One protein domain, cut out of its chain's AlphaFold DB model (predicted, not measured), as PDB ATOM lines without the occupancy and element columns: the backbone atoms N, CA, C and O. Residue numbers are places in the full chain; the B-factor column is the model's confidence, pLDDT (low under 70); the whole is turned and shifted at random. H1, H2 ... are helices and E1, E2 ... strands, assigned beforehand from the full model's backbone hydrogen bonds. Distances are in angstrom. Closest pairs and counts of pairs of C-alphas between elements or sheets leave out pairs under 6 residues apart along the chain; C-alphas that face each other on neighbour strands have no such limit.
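Overview. This is residues 660 to 758 of the 1050 residues of the protein "Adenyl_cycl_N domain-containing protein" of Candidatus Lambdaproteobacteria bacterium RIFOXYD2_FULL_50_16 (UniProt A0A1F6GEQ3). With little regular structure, a strongly twisted mixed sheet, E3 E2 E1 E4, has H1 over one face and loops near residues 697 and 742 past one end. The 99 printed residues hold, in order, E1 E2 E3 H1 E4, class mixed. The whole is compact, radius of gyration of the C-alphas 13.8 A, spans 41, 29 and 22 A.

Arrangement. Find E1, residues 676 to 682, and E2, residues 686 to 692, in an antiparallel hairpin, N 678 to O 690 2.7 A. E3, residues 712 to 719, makes the next, N 691 to O 713 2.8 A. H1, residues 721 to 730, every O i to N i+4 pair within hydrogen-bond range, is on the sheet. E4, residues 748 to 751, is parallel to E1, N 679 to O 750 2.8 A.

Along the chain. Find E1 beginning at C-alpha 676, (-39.976, 26.159, -47.496), and E4 ending at C-alpha 751, (-49.066, 23.101, -43.343).

Size, cuts and confidence. The long links E2 to E3 and H1 to E4 have pLDDT under 70 at residues 693 to 708 and 737 to 744.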
ATOM      1  N   ASN A 660     -48.900  43.389 -29.717       87.69
ATOM      2  CA  ASN A 660     -49.592  43.301 -31.002       87.69
ATOM      3  C   ASN A 660     -48.709  43.684 -32.206       87.69
ATOM      4  O   ASN A 660     -49.072  43.402 -33.343       87.69
ATOM      5  N   VAL A 661     -47.531  44.283 -31.999       88.06
ATOM      6  CA  VAL A 661     -46.639  44.687 -33.096       88.06
ATOM      7  C   VAL A 661     -45.929  43.467 -33.693       88.06
ATOM      8  O   VAL A 661     -45.408  42.601 -32.980       88.06
ATOM      9  N   VAL A 662     -45.879  43.408 -35.023       88.50
ATOM     10  CA  VAL A 662     -45.057  42.461 -35.783       88.50
ATOM     11  C   VAL A 662     -43.637  43.020 -35.843       88.50
ATOM     12  O   VAL A 662     -43.331  43.894 -36.649       88.50
ATOM     13  N   GLN A 663     -42.772  42.550 -34.947       79.62
ATOM     14  CA  GLN A 663     -41.420  43.089 -34.817       79.62
ATOM     15  C   GLN A 663     -40.483  42.613 -35.936       79.62
ATOM     16  O   GLN A 663     -40.433  41.415 -36.237       79.62
ATOM     17  N   PRO A 664     -39.689  43.517 -36.536       79.25
ATOM     18  CA  PRO A 664     -38.539  43.122 -37.332       79.25
ATOM     19  C   PRO A 664     -37.506  42.417 -36.447       79.25
ATOM     20  O   PRO A 664     -37.138  42.911 -35.390       79.25
ATOM     21  N   SER A 665     -36.978  41.294 -36.915       78.88
ATOM     22  CA  SER A 665     -35.877  40.585 -36.273       78.88
ATOM     23  C   SER A 665     -34.616  41.454 -36.225       78.88
ATOM     24  O   SER A 665     -34.266  42.111 -37.219       78.88
ATOM     25  N   ILE A 666     -33.899  41.385 -35.097       78.94
ATOM     26  CA  ILE A 666     -32.552  41.956 -34.920       78.94
ATOM     27  C   ILE A 666     -31.497  41.292 -35.820       78.94
ATOM     28  O   ILE A 666     -30.406  41.834 -36.013       78.94
ATOM     29  N   LEU A 667     -31.806  40.132 -36.406       78.19
ATOM     30  CA  LEU A 667     -30.910  39.381 -37.283       78.19
ATOM     31  C   LEU A 667     -31.129  39.764 -38.745       78.19
ATOM     32  O   LEU A 667     -31.616  38.978 -39.554       78.19
ATOM     33  N   THR A 668     -30.745  40.987 -39.106       74.44
ATOM     34  CA  THR A 668     -30.918  41.502 -40.475       74.44
ATOM     35  C   THR A 668     -30.281  40.611 -41.544       74.44
ATOM     36  O   THR A 668     -30.857  40.428 -42.607       74.44
ATOM     37  N   HIS A 669     -29.143  39.986 -41.239       71.38
ATOM     38  CA  HIS A 669     -28.441  39.071 -42.143       71.38
ATOM     39  C   HIS A 669     -29.180  37.745 -42.402       71.38
ATOM     40  O   HIS A 669     -28.833  37.047 -43.347       71.38
ATOM     41  N   LEU A 670     -30.186  37.394 -41.594       74.25
ATOM     42  CA  LEU A 670     -31.024  36.216 -41.825       74.25
ATOM     43  C   LEU A 670     -32.288  36.530 -42.629       74.25
ATOM     44  O   LEU A 670     -32.997  35.580 -42.980       74.25
ATOM     45  N   LYS A 671     -32.570  37.805 -42.937       79.12
ATOM     46  CA  LYS A 671     -33.769  38.260 -43.663       79.12
ATOM     47  C   LYS A 671     -33.694  37.940 -45.159       79.12
ATOM     48  O   LYS A 671     -33.621  38.831 -45.999       79.12
ATOM     49  N   VAL A 672     -33.672  36.652 -45.487       76.12
ATOM     50  CA  VAL A 672     -33.612  36.148 -46.866       76.12
ATOM     51  C   VAL A 672     -34.678  35.076 -47.109       76.12
ATOM     52  O   VAL A 672     -35.006  34.334 -46.173       76.12
ATOM     53  N   PRO A 673     -35.201  34.944 -48.343       80.81
ATOM     54  CA  PRO A 673     -36.213  33.940 -48.653       80.81
ATOM     55  C   PRO A 673     -35.756  32.522 -48.296       80.81
ATOM     56  O   PRO A 673     -34.574  32.185 -48.406       80.81
ATOM     57  N   ARG A 674     -36.691  31.683 -47.843       82.12
ATOM     58  CA  ARG A 674     -36.447  30.278 -47.475       82.12
ATOM     59  C   ARG A 674     -36.974  29.345 -48.556       82.12
ATOM     60  O   ARG A 674     -37.911  29.697 -49.259       82.12
ATOM     61  N   GLY A 675     -36.407  28.142 -48.670       79.75
ATOM     62  CA  GLY A 675     -36.917  27.122 -49.595       79.75
ATOM     63  C   GLY A 675     -38.374  26.760 -49.291       79.75
ATOM     64  O   GLY A 675     -39.240  26.803 -50.163       79.75
ATOM     65  N   ARG A 676     -38.640  26.441 -48.022       86.50
ATOM     66  CA  ARG A 676     -39.976  26.159 -47.496       86.50
ATOM     67  C   ARG A 676     -40.149  26.790 -46.122       86.50
ATOM     68  O   ARG A 676     -39.200  26.809 -45.336       86.50
ATOM     69  N   VAL A 677     -41.357  27.255 -45.824       90.06
ATOM     70  CA  VAL A 677     -41.785  27.601 -44.468       90.06
ATOM     71  C   VAL A 677     -42.921  26.665 -44.083       90.06
ATOM     72  O   VAL A 677     -43.975  26.651 -44.714       90.06
ATOM     73  N   LEU A 678     -42.670  25.854 -43.062       90.06
ATOM     74  CA  LEU A 678     -43.623  24.930 -42.476       90.06
ATOM     75  C   LEU A 678     -44.375  25.632 -41.347       90.06
ATOM     76  O   LEU A 678     -43.758  26.224 -40.459       90.06
ATOM     77  N   THR A 679     -45.693  25.515 -41.348       89.94
ATOM     78  CA  THR A 679     -46.573  26.054 -40.314       89.94
ATOM     79  C   THR A 679     -47.315  24.916 -39.626       89.94
ATOM     80  O   THR A 679     -47.832  24.008 -40.281       89.94
ATOM     81  N   GLY A 680     -47.384  24.970 -38.299       89.12
ATOM     82  CA  GLY A 680     -48.144  24.019 -37.498       89.12
ATOM     83  C   GLY A 680     -48.704  24.658 -36.234       89.12
ATOM     84  O   GLY A 680     -48.352  25.784 -35.874       89.12
ATOM     85  N   PHE A 681     -49.593  23.926 -35.578       86.88
ATOM     86  CA  PHE A 681     -50.267  24.318 -34.354       86.88
ATOM     87  C   PHE A 681     -50.053  23.263 -33.268       86.88
ATOM     88  O   PHE A 681     -50.179  22.058 -33.500       86.88
ATOM     89  N   ASP A 682     -49.740  23.741 -32.071       82.06
ATOM     90  CA  ASP A 682     -49.617  22.952 -30.855       82.06
ATOM     91  C   ASP A 682     -50.625  23.470 -29.819       82.06
ATOM     92  O   ASP A 682     -50.754  24.677 -29.616       82.06
ATOM     93  N   LYS A 683     -51.358  22.568 -29.152       75.06
ATOM     94  CA  LYS A 683     -52.427  22.962 -28.217       75.06
ATOM     95  C   LYS A 683     -51.912  23.734 -27.001       75.06
ATOM     96  O   LYS A 683     -52.647  24.556 -26.461       75.06
ATOM     97  N   GLU A 684     -50.681  23.472 -26.566       73.56
ATOM     98  CA  GLU A 684     -50.067  24.137 -25.414       73.56
ATOM     99  C   GLU A 684     -49.264  25.376 -25.830       73.56
ATOM    100  O   GLU A 684     -49.170  26.337 -25.065       73.56
ATOM    101  N   LYS A 685     -48.688  25.369 -27.040       70.12
ATOM    102  CA  LYS A 685     -47.746  26.399 -27.512       70.12
ATOM    103  C   LYS A 685     -48.283  27.308 -28.620       70.12
ATOM    104  O   LYS A 685     -47.578  28.230 -29.015       70.12
ATOM    105  N   GLY A 686     -49.500  27.102 -29.113       81.75
ATOM    106  CA  GLY A 686     -50.094  27.902 -30.188       81.75
ATOM    107  C   GLY A 686     -49.472  27.637 -31.565       81.75
ATOM    108  O   GLY A 686     -48.963  26.547 -31.833       81.75
ATOM    109  N   TRP A 687     -49.528  28.628 -32.463       88.75
ATOM    110  CA  TRP A 687     -48.942  28.499 -33.801       88.75
ATOM    111  C   TRP A 687     -47.426  28.664 -33.778       88.75
ATOM    112  O   TRP A 687     -46.882  29.523 -33.075       88.75
ATOM    113  N   PHE A 688     -46.757  27.879 -34.618       90.06
ATOM    114  CA  PHE A 688     -45.330  27.985 -34.881       90.06
ATOM    115  C   PHE A 688     -45.027  27.930 -36.381       90.06
ATOM    116  O   PHE A 688     -45.760  27.339 -37.180       90.06
ATOM    117  N   PHE A 689     -43.910  28.549 -36.753       91.19
ATOM    118  CA  PHE A 689     -43.416  28.658 -38.119       91.19
ATOM    119  C   PHE A 689     -41.951  28.240 -38.150       91.19
ATOM    120  O   PHE A 689     -41.145  28.705 -37.340       91.19
ATOM    121  N   LYS A 690     -41.595  27.373 -39.094       90.19
ATOM    122  CA  LYS A 690     -40.253  26.811 -39.245       90.19
ATOM    123  C   LYS A 690     -39.771  26.968 -40.673       90.19
ATOM    124  O   LYS A 690     -40.518  26.709 -41.605       90.19
ATOM    125  N   ALA A 691     -38.516  27.340 -40.869       87.00
ATOM    126  CA  ALA A 691     -37.878  27.229 -42.169       87.00
ATOM    127  C   ALA A 691     -37.372  25.802 -42.373       87.00
ATOM    128  O   ALA A 691     -36.765  25.230 -41.468       87.00
ATOM    129  N   PHE A 692     -37.564  25.272 -43.577       82.31
ATOM    130  CA  PHE A 692     -36.946  24.033 -44.029       82.31
ATOM    131  C   PHE A 692     -36.065  24.306 -45.252       82.31
ATOM    132  O   PHE A 692     -36.525  24.846 -46.267       82.31
ATOM    133  N   GLN A 693     -34.799  23.909 -45.169       69.94
ATOM    134  CA  GLN A 693     -33.792  24.112 -46.208       69.94
ATOM    135  C   GLN A 693     -33.440  22.773 -46.851       69.94
ATOM    136  O   GLN A 693     -33.084  21.823 -46.166       69.94
ATOM    137  N   LYS A 694     -33.525  22.665 -48.183       59.78
ATOM    138  CA  LYS A 694     -32.986  21.486 -48.878       59.78
ATOM    139  C   LYS A 694     -31.463  21.620 -48.933       59.78
ATOM    140  O   LYS A 694     -30.966  22.620 -49.434       59.78
ATOM    141  N   THR A 695     -30.729  20.600 -48.497       51.84
ATOM    142  CA  THR A 695     -29.250  20.526 -48.460       51.84
ATOM    143  C   THR A 695     -28.553  20.537 -49.836       51.84
ATOM    144  O   THR A 695     -27.373  20.207 -49.946       51.84
ATOM    145  N   SER A 696     -29.241  20.911 -50.916       45.50
ATOM    146  CA  SER A 696     -28.805  20.661 -52.291       45.50
ATOM    147  C   SER A 696     -28.609  21.932 -53.118       45.50
ATOM    148  O   SER A 696     -29.275  22.116 -54.136       45.50
ATOM    149  N   SER A 697     -27.657  22.785 -52.757       44.59
ATOM    150  CA  SER A 697     -27.188  23.809 -53.696       44.59
ATOM    151  C   SER A 697     -25.762  24.235 -53.389       44.59
ATOM    152  O   SER A 697     -25.464  24.973 -52.458       44.59
ATOM    153  N   LYS A 698     -24.835  23.714 -54.198       41.38
ATOM    154  CA  LYS A 698     -23.406  23.965 -54.019       41.38
ATOM    155  C   LYS A 698     -22.950  25.359 -54.464       41.38
ATOM    156  O   LYS A 698     -21.892  25.749 -54.007       41.38
ATOM    157  N   ASN A 699     -23.686  26.122 -55.284       42.06
ATOM    158  CA  ASN A 699     -23.069  27.238 -56.025       42.06
ATOM    159  C   ASN A 699     -23.994  28.431 -56.392       42.06
ATOM    160  O   ASN A 699     -24.023  28.753 -57.569       42.06
ATOM    161  N   PHE A 700     -24.719  29.119 -55.489       39.97
ATOM    162  CA  PHE A 700     -25.337  30.429 -55.837       39.97
ATOM    163  C   PHE A 700     -25.430  31.425 -54.652       39.97
ATOM    164  O   PHE A 700     -25.616  31.041 -53.497       39.97
ATOM    165  N   GLY A 701     -25.252  32.724 -54.945       44.06
ATOM    166  CA  GLY A 701     -24.781  33.774 -54.018       44.06
ATOM    167  C   GLY A 701     -25.672  34.181 -52.830       44.06
ATOM    168  O   GLY A 701     -25.129  34.580 -51.803       44.06
ATOM    169  N   LYS A 702     -27.007  34.040 -52.897       45.59
ATOM    170  CA  LYS A 702     -27.895  34.315 -51.738       45.59
ATOM    171  C   LYS A 702     -28.004  33.120 -50.781       45.59
ATOM    172  O   LYS A 702     -28.110  33.303 -49.573       45.59
ATOM    173  N   GLU A 703     -27.898  31.894 -51.293       49.91
ATOM    174  CA  GLU A 703     -28.011  30.662 -50.496       49.91
ATOM    175  C   GLU A 703     -26.742  30.383 -49.667       49.91
ATOM    176  O   GLU A 703     -26.801  29.744 -48.617       49.91
ATOM    177  N   ALA A 704     -25.596  30.953 -50.061       53.12
ATOM    178  CA  ALA A 704     -24.365  30.917 -49.270       53.12
ATOM    179  C   ALA A 704     -24.523  31.543 -47.871       53.12
ATOM    180  O   ALA A 704     -23.869  31.079 -46.935       53.12
ATOM    181  N   GLN A 705     -25.397  32.551 -47.725       55.78
ATOM    182  CA  GLN A 705     -25.632  33.265 -46.462       55.78
ATOM    183  C   GLN A 705     -26.322  32.393 -45.406       55.78
ATOM    184  O   GLN A 705     -26.160  32.644 -44.217       55.78
ATOM    185  N   ILE A 706     -27.044  31.352 -45.828       63.53
ATOM    186  CA  ILE A 706     -27.765  30.429 -44.939       63.53
ATOM    187  C   ILE A 706     -27.169  29.020 -44.920       63.53
ATOM    188  O   ILE A 706     -27.661  28.162 -44.203       63.53
ATOM    189  N   ALA A 707     -26.073  28.769 -45.640       62.53
ATOM    190  CA  ALA A 707     -25.479  27.434 -45.767       62.53
ATOM    191  C   ALA A 707     -24.938  26.831 -44.451       62.53
ATOM    192  O   ALA A 707     -24.592  25.651 -44.409       62.53
ATOM    193  N   HIS A 708     -24.815  27.640 -43.398       67.75
ATOM    194  CA  HIS A 708     -24.443  27.206 -42.051       67.75
ATOM    195  C   HIS A 708     -25.662  26.860 -41.175       67.75
ATOM    196  O   HIS A 708     -25.483  26.373 -40.059       67.75
ATOM    197  N   LEU A 709     -26.883  27.135 -41.645       72.69
ATOM    198  CA  LEU A 709     -28.115  26.869 -40.911       72.69
ATOM    199  C   LEU A 709     -28.449  25.367 -40.914       72.69
ATOM    200  O   LEU A 709     -28.104  24.651 -41.859       72.69
ATOM    201  N   PRO A 710     -29.130  24.870 -39.867       75.69
ATOM    202  CA  PRO A 710     -29.652  23.510 -39.854       75.69
ATOM    203  C   PRO A 710     -30.755  23.322 -40.908       75.69
ATOM    204  O   PRO A 710     -31.371  24.282 -41.372       75.69
ATOM    205  N   GLU A 711     -31.034  22.062 -41.256       78.38
ATOM    206  CA  GLU A 711     -32.088  21.687 -42.214       78.38
ATOM    207  C   GLU A 711     -33.462  22.243 -41.811       78.38
ATOM    208  O   GLU A 711     -34.226  22.695 -42.661       78.38
ATOM    209  N   GLU A 712     -33.739  22.274 -40.508       83.81
ATOM    210  CA  GLU A 712     -34.948  22.835 -39.919       83.81
ATOM    211  C   GLU A 712     -34.583  23.912 -38.893       83.81
ATOM    212  O   GLU A 712     -33.713  23.711 -38.045       83.81
ATOM    213  N   THR A 713     -35.250  25.063 -38.958       84.06
ATOM    214  CA  THR A 713     -35.032  26.202 -38.052       84.06
ATOM    215  C   THR A 713     -36.370  26.766 -37.590       84.06
ATOM    216  O   THR A 713     -37.206  27.101 -38.426       84.06
ATOM    217  N   LEU A 714     -36.573  26.921 -36.281       87.19
ATOM    218  CA  LEU A 714     -37.742  27.619 -35.739       87.19
ATOM    219  C   LEU A 714     -37.613  29.128 -35.980       87.19
ATOM    220  O   LEU A 714     -36.608  29.715 -35.607       87.19
ATOM    221  N   LEU A 715     -38.616  29.738 -36.614       86.19
ATOM    222  CA  LEU A 715     -38.627  31.170 -36.937       86.19
ATOM    223  C   LEU A 715     -39.403  31.976 -35.893       86.19
ATOM    224  O   LEU A 715     -38.944  33.030 -35.460       86.19
ATOM    225  N   VAL A 716     -40.588  31.490 -35.521       87.75
ATOM    226  CA  VAL A 716     -41.441  32.076 -34.481       87.75
ATOM    227  C   VAL A 716     -42.389  31.009 -33.923       87.75
ATOM    228  O   VAL A 716     -42.875  30.165 -34.675       87.75
ATOM    229  N   GLU A 717     -42.669  31.047 -32.620       89.56
ATOM    230  CA  GLU A 717     -43.683  30.225 -31.941       89.56
ATOM    231  C   GLU A 717     -44.498  31.057 -30.943       89.56
ATOM    232  O   GLU A 717     -44.152  32.209 -30.675       89.56
ATOM    233  N   ARG A 718     -45.572  30.481 -30.385       86.94
ATOM    234  CA  ARG A 718     -46.433  31.127 -29.374       86.94
ATOM    235  C   ARG A 718     -47.063  32.429 -29.855       86.94
ATOM    236  O   ARG A 718     -47.228  33.381 -29.097       86.94
ATOM    237  N   VAL A 719     -47.438  32.455 -31.131       86.88
ATOM    238  CA  VAL A 719     -48.102  33.593 -31.773       86.88
ATOM    239  C   VAL A 719     -49.451  33.187 -32.361       86.88
ATOM    240  O   VAL A 719     -49.716  32.007 -32.589       86.88
ATOM    241  N   GLY A 720     -50.309  34.177 -32.621       88.88
ATOM    242  CA  GLY A 720     -51.458  34.004 -33.510       88.88
ATOM    243  C   GLY A 720     -50.994  33.719 -34.941       88.88
ATOM    244  O   GLY A 720     -49.900  34.136 -35.346       88.88
ATOM    245  N   PHE A 721     -51.808  33.004 -35.718       91.00
ATOM    246  CA  PHE A 721     -51.436  32.591 -37.073       91.00
ATOM    247  C   PHE A 721     -51.130  33.792 -37.975       91.00
ATOM    248  O   PHE A 721     -50.097  33.806 -38.648       91.00
ATOM    249  N   LEU A 722     -51.985  34.824 -37.959       93.75
ATOM    250  CA  LEU A 722     -51.810  35.999 -38.815       93.75
ATOM    251  C   LEU A 722     -50.539  36.769 -38.444       93.75
ATOM    252  O   LEU A 722     -49.798  37.195 -39.329       93.75
ATOM    253  N   LYS A 723     -50.247  36.883 -37.142       92.75
ATOM    254  CA  LYS A 723     -49.015  37.506 -36.646       92.75
ATOM    255  C   LYS A 723     -47.772  36.741 -37.091       92.75
ATOM    256  O   LYS A 723     -46.822  37.367 -37.557       92.75
ATOM    257  N   GLY A 724     -47.772  35.413 -36.983       92.00
ATOM    258  CA  GLY A 724     -46.645  34.584 -37.422       92.00
ATOM    259  C   GLY A 724     -46.438  34.603 -38.940       92.00
ATOM    260  O   GLY A 724     -45.299  34.713 -39.403       92.00
ATOM    261  N   LEU A 725     -47.523  34.609 -39.722       93.25
ATOM    262  CA  LEU A 725     -47.454  34.759 -41.176       93.25
ATOM    263  C   LEU A 725     -46.900  36.138 -41.561       93.25
ATOM    264  O   LEU A 725     -45.937  36.220 -42.324       93.25
ATOM    265  N   ALA A 726     -47.443  37.213 -40.984       93.31
ATOM    266  CA  ALA A 726     -46.953  38.574 -41.195       93.31
ATOM    267  C   ALA A 726     -45.482  38.727 -40.772       93.31
ATOM    268  O   ALA A 726     -44.716  39.382 -41.474       93.31
ATOM    269  N   TYR A 727     -45.062  38.078 -39.681       90.50
ATOM    270  CA  TYR A 727     -43.664  38.048 -39.245       90.50
ATOM    271  C   TYR A 727     -42.753  37.404 -40.294       90.50
ATOM    272  O   TYR A 727     -41.686  37.948 -40.584       90.50
ATOM    273  N   CYS A 728     -43.172  36.286 -40.898       90.38
ATOM    274  CA  CYS A 728     -42.402  35.617 -41.949       90.38
ATOM    275  C   CYS A 728     -42.278  36.465 -43.221       90.38
ATOM    276  O   CYS A 728     -41.214  36.488 -43.841       90.38
ATOM    277  N   LEU A 729     -43.345  37.181 -43.584       90.06
ATOM    278  CA  LEU A 729     -43.357  38.103 -44.722       90.06
ATOM    279  C   LEU A 729     -42.459  39.323 -44.464       90.06
ATOM    280  O   LEU A 729     -41.565  39.612 -45.255       90.06
ATOM    281  N   LEU A 730     -42.654  40.004 -43.328       85.50
ATOM    282  CA  LEU A 730     -41.927  41.224 -42.956       85.50
ATOM    283  C   LEU A 730     -40.420  40.984 -42.800       85.50
ATOM    284  O   LEU A 730     -39.613  41.839 -43.155       85.50
ATOM    285  N   ASN A 731     -40.035  39.820 -42.275       83.75
ATOM    286  CA  ASN A 731     -38.632  39.447 -42.102       83.75
ATOM    287  C   ASN A 731     -38.018  38.790 -43.343       83.75
ATOM    288  O   ASN A 731     -36.912  38.264 -43.261       83.75
ATOM    289  N   GLY A 732     -38.701  38.828 -44.491       83.62
ATOM    290  CA  GLY A 732     -38.149  38.387 -45.769       83.62
ATOM    291  C   GLY A 732     -37.944  36.876 -45.888       83.62
ATOM    292  O   GLY A 732     -37.262  36.445 -46.809       83.62
ATOM    293  N   TYR A 733     -38.519  36.059 -44.997       86.06
ATOM    294  CA  TYR A 733     -38.410  34.594 -45.065       86.06
ATOM    295  C   TYR A 733     -39.242  33.987 -46.198       86.06
ATOM    296  O   TYR A 733     -38.983  32.857 -46.607       86.06
ATOM    297  N   TYR A 734     -40.216  34.732 -46.717       86.38
ATOM    298  CA  TYR A 734     -41.023  34.376 -47.877       86.38
ATOM    299  C   TYR A 734     -40.717  35.328 -49.034       86.38
ATOM    300  O   TYR A 734     -40.839  36.543 -48.887       86.38
ATOM    301  N   GLY A 735     -40.326  34.786 -50.185       83.38
ATOM    302  CA  GLY A 735     -40.000  35.591 -51.359       83.38
ATOM    303  C   GLY A 735     -39.430  34.770 -52.509       83.38
ATOM    304  O   GLY A 735     -39.507  33.541 -52.520       83.38
ATOM    305  N   LEU A 736     -38.838  35.468 -53.478       75.31
ATOM    306  CA  LEU A 736     -38.183  34.849 -54.624       75.31
ATOM    307  C   LEU A 736     -36.756  34.410 -54.254       75.31
ATOM    308  O   LEU A 736     -35.894  35.227 -53.926       75.31
ATOM    309  N   LEU A 737     -36.504  33.108 -54.316       69.44
ATOM    310  CA  LEU A 737     -35.175  32.511 -54.233       69.44
ATOM    311  C   LEU A 737     -34.505  32.598 -55.600       69.44
ATOM    312  O   LEU A 737     -35.168  32.465 -56.627       69.44
ATOM    313  N   ASN A 738     -33.180  32.749 -55.607       62.16
ATOM    314  CA  ASN A 738     -32.373  32.767 -56.830       62.16
ATOM    315  C   ASN A 738     -32.821  33.825 -57.855       62.16
ATOM    316  O   ASN A 738     -32.697  33.600 -59.056       62.16
ATOM    317  N   GLN A 739     -33.325  34.964 -57.361       60.31
ATOM    318  CA  GLN A 739     -33.701  36.119 -58.176       60.31
ATOM    319  C   GLN A 739     -32.562  36.528 -59.122       60.31
ATOM    320  O   GLN A 739     -31.420  36.652 -58.674       60.31
ATOM    321  N   GLY A 740     -32.881  36.739 -60.398       54.00
ATOM    322  CA  GLY A 740     -31.933  36.998 -61.479       54.00
ATOM    323  C   GLY A 740     -31.283  35.736 -62.055       54.00
ATOM    324  O   GLY A 740     -30.188  35.818 -62.596       54.00
ATOM    325  N   THR A 741     -31.888  34.548 -61.905       57.28
ATOM    326  CA  THR A 741     -31.330  33.298 -62.462       57.28
ATOM    327  C   THR A 741     -32.382  32.433 -63.156       57.28
ATOM    328  O   THR A 741     -33.572  32.503 -62.872       57.28
ATOM    329  N   LEU A 742     -31.933  31.492 -63.994       58.03
ATOM    330  CA  LEU A 742     -32.803  30.495 -64.642       58.03
ATOM    331  C   LEU A 742     -33.493  29.513 -63.666       58.03
ATOM    332  O   LEU A 742     -34.263  28.660 -64.107       58.03
ATOM    333  N   LYS A 743     -33.186  29.564 -62.361       64.56
ATOM    334  CA  LYS A 743     -33.717  28.661 -61.320       64.56
ATOM    335  C   LYS A 743     -34.473  29.411 -60.222       64.56
ATOM    336  O   LYS A 743     -34.521  28.947 -59.079       64.56
ATOM    337  N   GLU A 744     -35.038  30.564 -60.557       68.31
ATOM    338  CA  GLU A 744     -35.933  31.283 -59.659       68.31
ATOM    339  C   GLU A 744     -37.041  30.364 -59.147       68.31
ATOM    340  O   GLU A 744     -37.750  29.705 -59.909       68.31
ATOM    341  N   THR A 745     -37.171  30.297 -57.828       73.88
ATOM    342  CA  THR A 745     -38.241  29.544 -57.171       73.88
ATOM    343  C   THR A 745     -38.817  30.401 -56.065       73.88
ATOM    344  O   THR A 745     -38.102  31.151 -55.412       73.88
ATOM    345  N   PHE A 746     -40.123  30.332 -55.857       80.56
ATOM    346  CA  PHE A 746     -40.754  31.054 -54.762       80.56
ATOM    347  C   PHE A 746     -40.724  30.191 -53.496       80.56
ATOM    348  O   PHE A 746     -40.867  28.969 -53.582       80.56
ATOM    349  N   THR A 747     -40.559  30.806 -52.324       85.25
ATOM    350  CA  THR A 747     -40.744  30.118 -51.038       85.25
ATOM    351  C   THR A 747     -42.108  29.428 -50.992       85.25
ATOM    352  O   THR A 747     -43.134  30.079 -51.167       85.25
ATOM    353  N   SER A 748     -42.143  28.129 -50.701       86.38
ATOM    354  CA  SER A 748     -43.413  27.422 -50.491       86.38
ATOM    355  C   SER A 748     -43.849  27.505 -49.024       86.38
ATOM    356  O   SER A 748     -43.027  27.326 -48.123       86.38
ATOM    357  N   LEU A 749     -45.132  27.794 -48.788       87.75
ATOM    358  CA  LEU A 749     -45.762  27.749 -47.466       87.75
ATOM    359  C   LEU A 749     -46.519  26.424 -47.328       87.75
ATOM    360  O   LEU A 749     -47.416  26.141 -48.120       87.75
ATOM    361  N   GLU A 750     -46.170  25.612 -46.331       86.19
ATOM    362  CA  GLU A 750     -46.748  24.277 -46.148       86.19
ATOM    363  C   GLU A 750     -47.312  24.104 -44.735       86.19
ATOM    364  O   GLU A 750     -46.675  24.454 -43.745       86.19
ATOM    365  N   LEU A 751     -48.498  23.503 -44.628       85.50
ATOM    366  CA  LEU A 751     -49.066  23.101 -43.343       85.50
ATOM    367  C   LEU A 751     -48.632  21.685 -42.961       85.50
ATOM    368  O   LEU A 751     -48.800  20.737 -43.738       85.50
ATOM    369  N   ILE A 752     -48.166  21.513 -41.727       85.44
ATOM    370  CA  ILE A 752     -47.800  20.203 -41.186       85.44
ATOM    371  C   ILE A 752     -49.074  19.456 -40.791       85.44
ATOM    372  O   ILE A 752     -49.570  19.628 -39.685       85.44
ATOM    373  N   ARG A 753     -49.595  18.595 -41.676       74.12
ATOM    374  CA  ARG A 753     -50.882  17.878 -41.508       74.12
ATOM    375  C   ARG A 753     -51.060  17.152 -40.171       74.12
ATOM    376  O   ARG A 753     -52.174  17.072 -39.673       74.12
ATOM    377  N   THR A 754     -49.983  16.631 -39.591       76.56
ATOM    378  CA  THR A 754     -50.004  15.936 -38.292       76.56
ATOM    379  C   THR A 754     -50.089  16.882 -37.091       76.56
ATOM    380  O   THR A 754     -50.205  16.418 -35.962       76.56
ATOM    381  N   GLN A 755     -50.005  18.193 -37.317       78.06
ATOM    382  CA  GLN A 755     -49.982  19.251 -36.307       78.06
ATOM    383  C   GLN A 755     -50.963  20.376 -36.694       78.06
ATOM    384  O   GLN A 755     -50.631  21.553 -36.612       78.06
ATOM    385  N   ILE A 756     -52.164  20.010 -37.164       72.56
ATOM    386  CA  ILE A 756     -53.274  20.937 -37.486       72.56
ATOM    387  C   ILE A 756     -54.558  20.514 -36.758       72.56
ATOM    388  O   ILE A 756     -55.654  20.608 -37.299       72.56
ATOM    389  N   ASP A 757     -54.445  19.991 -35.539       78.69
ATOM    390  CA  ASP A 757     -55.627  19.858 -34.688       78.69
ATOM    391  C   ASP A 757     -55.850  21.191 -33.976       78.69
ATOM    392  O   ASP A 757     -55.173  21.488 -32.992       78.69
ATOM    393  N   LEU A 758     -56.817  21.973 -34.461       77.81
ATOM    394  CA  LEU A 758     -57.161  23.306 -33.949       77.81
ATOM    395  C   LEU A 758     -57.728  23.276 -32.517       77.81
ATOM    396  O   LEU A 758     -58.087  24.314 -31.962       77.81
TER     397      LEU A 758